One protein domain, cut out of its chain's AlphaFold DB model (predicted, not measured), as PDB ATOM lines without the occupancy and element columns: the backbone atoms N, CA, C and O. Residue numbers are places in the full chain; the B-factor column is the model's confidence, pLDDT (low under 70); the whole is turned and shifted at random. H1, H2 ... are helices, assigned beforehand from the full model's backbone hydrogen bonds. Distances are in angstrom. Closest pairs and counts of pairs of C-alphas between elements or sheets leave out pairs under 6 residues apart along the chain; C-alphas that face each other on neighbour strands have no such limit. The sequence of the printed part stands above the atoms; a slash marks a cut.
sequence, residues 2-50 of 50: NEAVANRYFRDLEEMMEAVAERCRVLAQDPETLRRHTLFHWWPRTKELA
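What this domain is: This is residues 2 to 50 of the 50 residues of an uncharacterized protein of Thermus thermophilus (strain SG0.5JP17-16) (UniProt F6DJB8). A long helix, H1, and a short one, H2, meet near their ends as a lopsided V, with a loose strand-free tail at either end of the printed part. The first tail, residues 2 to 12, loops round to reach the start of H1; the last, residues 38 to 50, runs away from the end of H2. The corner, residues 28 to 33, stands free. The printed part has 49 residues, with two named helices in the order H1, H2 and no named strand; the class is all helix, though under half of the residues, 23, are in named elements. The whole is loose, with a radius of gyration of the C-alphas of 13.1 A and spans of 36 by 25 by 20 A.

Where its parts are: Start at C-alpha 2, at (163.023, 155.165, 107.673), and go on to C-alpha 13 at (181.132, 149.244, 115.574), where H1 begins. H1, residues 13 to 28, runs 22.1 A from first to last C-alpha. H2, residues 31 to 37, is 9.9 A long and ends at C-alpha 37, at (156.833, 155.638, 114.839).

How they stand to each other: Look at the tight link of two residues between H1 and H2. The helices only just touch, and only at the corner, with 3 pairs of C-alphas within 8 A; H1 does so with residues 27 to 28 alone. The closest C-alphas are those of Leu 27 and Leu 34, 6.4 A apart. The helices run opposite ways at a steep tilt of 68 degrees, only just short of about perpendicular. In H1 and H2 every O i to N i+4 pair is within hydrogen-bond range.

The domain as a whole: The two C-alphas farthest apart are those of Tyr 9 and Ala 50, the chain's last residue, at 36.8 A. The printed part has no cut. Its mean pLDDT is 77.2, and you will find values under 70 at residues 2 to 7 and 45 to 50.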
ATOM      1  N   ASN A   2     162.267 155.791 106.573       52.03
ATOM      2  CA  ASN A   2     163.023 155.165 107.673       52.03
ATOM      3  C   ASN A   2     164.418 154.738 107.182       52.03
ATOM      4  O   ASN A   2     164.786 153.572 107.261       52.03
ATOM      5  N   GLU A   3     165.170 155.658 106.582       55.78
ATOM      6  CA  GLU A   3     166.344 155.279 105.779       55.78
ATOM      7  C   GLU A   3     167.693 155.407 106.504       55.78
ATOM      8  O   GLU A   3     168.687 154.858 106.051       55.78
ATOM      9  N   ALA A   4     167.781 156.094 107.644       54.53
ATOM     10  CA  ALA A   4     169.045 156.760 107.979       54.53
ATOM     11  C   ALA A   4     170.043 156.018 108.899       54.53
ATOM     12  O   ALA A   4     171.065 156.601 109.243       54.53
ATOM     13  N   VAL A   5     169.811 154.761 109.290       58.09
ATOM     14  CA  VAL A   5     170.816 153.984 110.063       58.09
ATOM     15  C   VAL A   5     171.034 152.572 109.517       58.09
ATOM     16  O   VAL A   5     172.166 152.109 109.486       58.09
ATOM     17  N   ALA A   6     169.985 151.871 109.079       60.91
ATOM     18  CA  ALA A   6     170.009 150.405 109.078       60.91
ATOM     19  C   ALA A   6     170.660 149.717 107.861       60.91
ATOM     20  O   ALA A   6     170.975 148.539 107.964       60.91
ATOM     21  N   ASN A   7     170.869 150.399 106.730       63.81
ATOM     22  CA  ASN A   7     171.335 149.744 105.492       63.81
ATOM     23  C   ASN A   7     172.514 150.459 104.821       63.81
ATOM     24  O   ASN A   7     172.611 150.486 103.595       63.81
ATOM     25  N   ARG A   8     173.417 151.051 105.605       76.88
ATOM     26  CA  ARG A   8     174.709 151.512 105.083       76.88
ATOM     27  C   ARG A   8     175.833 150.650 105.633       76.88
ATOM     28  O   ARG A   8     175.729 150.128 106.739       76.88
ATOM     29  N   TYR A   9     176.885 150.490 104.841       83.69
ATOM     30  CA  TYR A   9     178.105 149.859 105.318       83.69
ATOM     31  C   TYR A   9     178.731 150.740 106.398       83.69
ATOM     32  O   TYR A   9     178.830 151.954 106.214       83.69
ATOM     33  N   PHE A  10     179.142 150.112 107.494       86.62
ATOM     34  CA  PHE A  10     179.927 150.735 108.547       86.62
ATOM     35  C   PHE A  10     181.266 150.023 108.617       86.62
ATOM     36  O   PHE A  10     181.307 148.791 108.548       86.62
ATOM     37  N   ARG A  11     182.351 150.788 108.747       86.38
ATOM     38  CA  ARG A  11     183.689 150.197 108.850       86.38
ATOM     39  C   ARG A  11     183.854 149.413 110.151       86.38
ATOM     40  O   ARG A  11     184.353 148.293 110.125       86.38
ATOM     41  N   ASP A  12     183.380 149.990 111.253       90.00
ATOM     42  CA  ASP A  12     183.558 149.473 112.606       90.00
ATOM     43  C   ASP A  12     182.327 149.762 113.480       90.00
ATOM     44  O   ASP A  12     181.483 150.604 113.158       90.00
ATOM     45  N   LEU A  13     182.239 149.080 114.627       89.31
ATOM     46  CA  LEU A  13     181.132 149.244 115.574       89.31
ATOM     47  C   LEU A  13     181.010 150.686 116.093       89.31
ATOM     48  O   LEU A  13     179.901 151.173 116.292       89.31
ATOM     49  N   GLU A  14     182.133 151.379 116.284       90.31
ATOM     50  CA  GLU A  14     182.155 152.767 116.759       90.31
ATOM     51  C   GLU A  14     181.462 153.723 115.776       90.31
ATOM     52  O   GLU A  14     180.621 154.524 116.181       90.31
ATOM     53  N   GLU A  15     181.715 153.557 114.474       87.75
ATOM     54  CA  GLU A  15     181.089 154.346 113.405       87.75
ATOM     55  C   GLU A  15     179.565 154.126 113.355       87.75
ATOM     56  O   GLU A  15     178.780 155.059 113.157       87.75
ATOM     57  N   MET A  16     179.126 152.885 113.589       88.06
ATOM     58  CA  MET A  16     177.705 152.562 113.722       88.06
ATOM     59  C   MET A  16     177.098 153.217 114.968       88.06
ATOM     60  O   MET A  16     176.013 153.799 114.887       88.06
ATOM     61  N   MET A  17     177.773 153.140 116.117       89.69
ATOM     62  CA  MET A  17     177.273 153.725 117.362       89.69
ATOM     63  C   MET A  17     177.176 155.248 117.287       89.69
ATOM     64  O   MET A  17     176.190 155.806 117.767       89.69
ATOM     65  N   GLU A  18     178.138 155.920 116.655       89.00
ATOM     66  CA  GLU A  18     178.088 157.368 116.444       89.00
ATOM     67  C   GLU A  18     176.871 157.760 115.594       89.00
ATOM     68  O   GLU A  18     176.108 158.656 115.962       89.00
ATOM     69  N   ALA A  19     176.624 157.026 114.507       86.31
ATOM     70  CA  ALA A  19     175.474 157.251 113.638       86.31
ATOM     71  C   ALA A  19     174.134 157.048 114.364       86.31
ATOM     72  O   ALA A  19     173.196 157.833 114.192       86.31
ATOM     73  N   VAL A  20     174.045 156.007 115.196       87.06
ATOM     74  CA  VAL A  20     172.878 155.747 116.048       87.06
ATOM     75  C   VAL A  20     172.705 156.864 117.074       87.06
ATOM     76  O   VAL A  20     171.596 157.371 117.235       87.06
ATOM     77  N   ALA A  21     173.783 157.285 117.741       88.75
ATOM     78  CA  ALA A  21     173.747 158.342 118.744       88.75
ATOM     79  C   ALA A  21     173.263 159.665 118.144       88.75
ATOM     80  O   ALA A  21     172.386 160.312 118.718       88.75
ATOM     81  N   GLU A  22     173.767 160.039 116.968       87.50
ATOM     82  CA  GLU A  22     173.320 161.243 116.273       87.50
ATOM     83  C   GLU A  22     171.840 161.161 115.900       87.50
ATOM     84  O   GLU A  22     171.059 162.083 116.154       87.50
ATOM     85  N   ARG A  23     171.404 160.010 115.377       85.69
ATOM     86  CA  ARG A  23     169.992 159.799 115.058       85.69
ATOM     87  C   ARG A  23     169.112 159.905 116.302       85.69
ATOM     88  O   ARG A  23     168.044 160.514 116.227       85.69
ATOM     89  N   CYS A  24     169.555 159.364 117.434       86.12
ATOM     90  CA  CYS A  24     168.865 159.493 118.713       86.12
ATOM     91  C   CYS A  24     168.765 160.953 119.173       86.12
ATOM     92  O   CYS A  24     167.701 161.346 119.643       86.12
ATOM     93  N   ARG A  25     169.811 161.778 119.002       87.81
ATOM     94  CA  ARG A  25     169.758 163.216 119.341       87.81
ATOM     95  C   ARG A  25     168.730 163.962 118.499       87.81
ATOM     96  O   ARG A  25     167.921 164.700 119.054       87.81
ATOM     97  N   VAL A  26     168.726 163.727 117.186       85.75
ATOM     98  CA  VAL A  26     167.750 164.329 116.263       85.75
ATOM     99  C   VAL A  26     166.326 163.918 116.635       85.75
ATOM    100  O   VAL A  26     165.439 164.759 116.723       85.75
ATOM    101  N   LEU A  27     166.104 162.630 116.905       83.50
ATOM    102  CA  LEU A  27     164.788 162.122 117.290       83.50
ATOM    103  C   LEU A  27     164.340 162.620 118.670       83.50
ATOM    104  O   LEU A  27     163.159 162.887 118.861       83.50
ATOM    105  N   ALA A  28     165.257 162.788 119.625       84.31
ATOM    106  CA  ALA A  28     164.943 163.340 120.941       84.31
ATOM    107  C   ALA A  28     164.448 164.795 120.870       84.31
ATOM    108  O   ALA A  28     163.674 165.216 121.729       84.31
ATOM    109  N   GLN A  29     164.867 165.545 119.847       85.62
ATOM    110  CA  GLN A  29     164.387 166.903 119.573       85.62
ATOM    111  C   GLN A  29     163.051 166.927 118.811       85.62
ATOM    112  O   GLN A  29     162.414 167.975 118.753       85.62
ATOM    113  N   ASP A  30     162.599 165.788 118.275       83.44
ATOM    114  CA  ASP A  30     161.360 165.661 117.503       83.44
ATOM    115  C   ASP A  30     160.432 164.562 118.071       83.44
ATOM    116  O   ASP A  30     160.270 163.470 117.500       83.44
ATOM    117  N   PRO A  31     159.806 164.824 119.236       80.00
ATOM    118  CA  PRO A  31     159.004 163.838 119.957       80.00
ATOM    119  C   PRO A  31     157.743 163.406 119.199       80.00
ATOM    120  O   PRO A  31     157.224 162.315 119.441       80.00
ATOM    121  N   GLU A  32     157.239 164.225 118.272       82.25
ATOM    122  CA  GLU A  32     156.091 163.864 117.439       82.25
ATOM    123  C   GLU A  32     156.418 162.736 116.461       82.25
ATOM    124  O   GLU A  32     155.644 161.781 116.349       82.25
ATOM    125  N   THR A  33     157.569 162.811 115.788       82.50
ATOM    126  CA  THR A  33     158.045 161.749 114.893       82.50
ATOM    127  C   THR A  33     158.300 160.466 115.663       82.50
ATOM    128  O   THR A  33     157.855 159.403 115.227       82.50
ATOM    129  N   LEU A  34     158.925 160.550 116.843       80.44
ATOM    130  CA  LEU A  34     159.059 159.394 117.730       80.44
ATOM    131  C   LEU A  34     157.691 158.791 118.041       80.44
ATOM    132  O   LEU A  34     157.459 157.634 117.718       80.44
ATOM    133  N   ARG A  35     156.738 159.582 118.547       78.94
ATOM    134  CA  ARG A  35     155.417 159.074 118.941       78.94
ATOM    135  C   ARG A  35     154.657 158.412 117.791       78.94
ATOM    136  O   ARG A  35     153.979 157.420 118.027       78.94
ATOM    137  N   ARG A  36     154.769 158.927 116.562       83.06
ATOM    138  CA  ARG A  36     154.141 158.331 115.364       83.06
ATOM    139  C   ARG A  36     154.777 156.997 114.969       83.06
ATOM    140  O   ARG A  36     154.081 156.130 114.451       83.06
ATOM    141  N   HIS A  37     156.076 156.833 115.213       79.12
ATOM    142  CA  HIS A  37     156.833 155.638 114.839       79.12
ATOM    143  C   HIS A  37     157.034 154.635 115.982       79.12
ATOM    144  O   HIS A  37     157.405 153.495 115.720       79.12
ATOM    145  N   THR A  38     156.738 155.012 117.226       79.38
ATOM    146  CA  THR A  38     156.873 154.169 118.421       79.38
ATOM    147  C   THR A  38     155.517 153.871 119.067       79.38
ATOM    148  O   THR A  38     155.396 153.815 120.288       79.38
ATOM    149  N   LEU A  39     154.478 153.648 118.253       77.69
ATOM    150  CA  LEU A  39     153.130 153.251 118.704       77.69
ATOM    151  C   LEU A  39     153.049 151.794 119.200       77.69
ATOM    152  O   LEU A  39     151.963 151.234 119.354       77.69
ATOM    153  N   PHE A  40     154.192 151.156 119.435       77.44
ATOM    154  CA  PHE A  40     154.256 149.790 119.921       77.44
ATOM    155  C   PHE A  40     153.728 149.697 121.353       77.44
ATOM    156  O   PHE A  40     153.987 150.557 122.191       77.44
ATOM    157  N   HIS A  41     153.004 148.618 121.655       77.44
ATOM    158  CA  HIS A  41     152.431 148.403 122.986       77.44
ATOM    159  C   HIS A  41     153.498 148.255 124.086       77.44
ATOM    160  O   HIS A  41     153.204 148.550 125.239       77.44
ATOM    161  N   TRP A  42     154.712 147.834 123.719       78.88
ATOM    162  CA  TRP A  42     155.873 147.672 124.600       78.88
ATOM    163  C   TRP A  42     156.751 148.928 124.708       78.88
ATOM    164  O   TRP A  42     157.711 148.933 125.473       78.88
ATOM    165  N   TRP A  43     156.461 149.993 123.948       77.81
ATOM    166  CA  TRP A  43     157.226 151.234 124.039       77.81
ATOM    167  C   TRP A  43     156.843 152.005 125.310       77.81
ATOM    168  O   TRP A  43     155.645 152.150 125.584       77.81
ATOM    169  N   PRO A  44     157.812 152.534 126.080       73.75
ATOM    170  CA  PRO A  44     157.517 153.276 127.299       73.75
ATOM    171  C   PRO A  44     156.692 154.524 126.963       73.75
ATOM    172  O   PRO A  44     157.163 155.456 126.310       73.75
ATOM    173  N   ARG A  45     155.422 154.532 127.389       66.94
ATOM    174  CA  ARG A  45     154.475 155.638 127.135       66.94
ATOM    175  C   ARG A  45     154.724 156.850 128.025       66.94
ATOM    176  O   ARG A  45     154.232 157.939 127.741       66.94
ATOM    177  N   THR A  46     155.519 156.659 129.062       63.97
ATOM    178  CA  THR A  46     155.854 157.661 130.058       63.97
ATOM    179  C   THR A  46     157.286 157.378 130.477       63.97
ATOM    180  O   THR A  46     157.658 156.213 130.622       63.97
ATOM    181  N   LYS A  47     158.106 158.419 130.667       60.16
ATOM    182  CA  LYS A  47     159.316 158.259 131.474       60.16
ATOM    183  C   LYS A  47     158.846 157.929 132.888       60.16
ATOM    184  O   LYS A  47     158.620 158.834 133.684       60.16
ATOM    185  N   GLU A  48     158.678 156.653 133.195       55.72
ATOM    186  CA  GLU A  48     158.888 156.203 134.561       55.72
ATOM    187  C   GLU A  48     160.393 156.367 134.791       55.72
ATOM    188  O   GLU A  48     161.198 155.499 134.467       55.72
ATOM    189  N   LEU A  49     160.783 157.580 135.199       51.66
ATOM    190  CA  LEU A  49     162.029 157.794 135.917       51.66
ATOM    191  C   LEU A  49     161.887 156.995 137.215       51.66
ATOM    192  O   LEU A  49     161.277 157.477 138.168       51.66
ATOM    193  N   ALA A  50     162.379 155.761 137.189       38.88
ATOM    194  CA  ALA A  50     162.766 155.012 138.372       38.88
ATOM    195  C   ALA A  50     164.290 155.086 138.493       38.88
ATOM    196  O   ALA A  50     164.963 154.923 137.447       38.88
TER     197      ALA A  50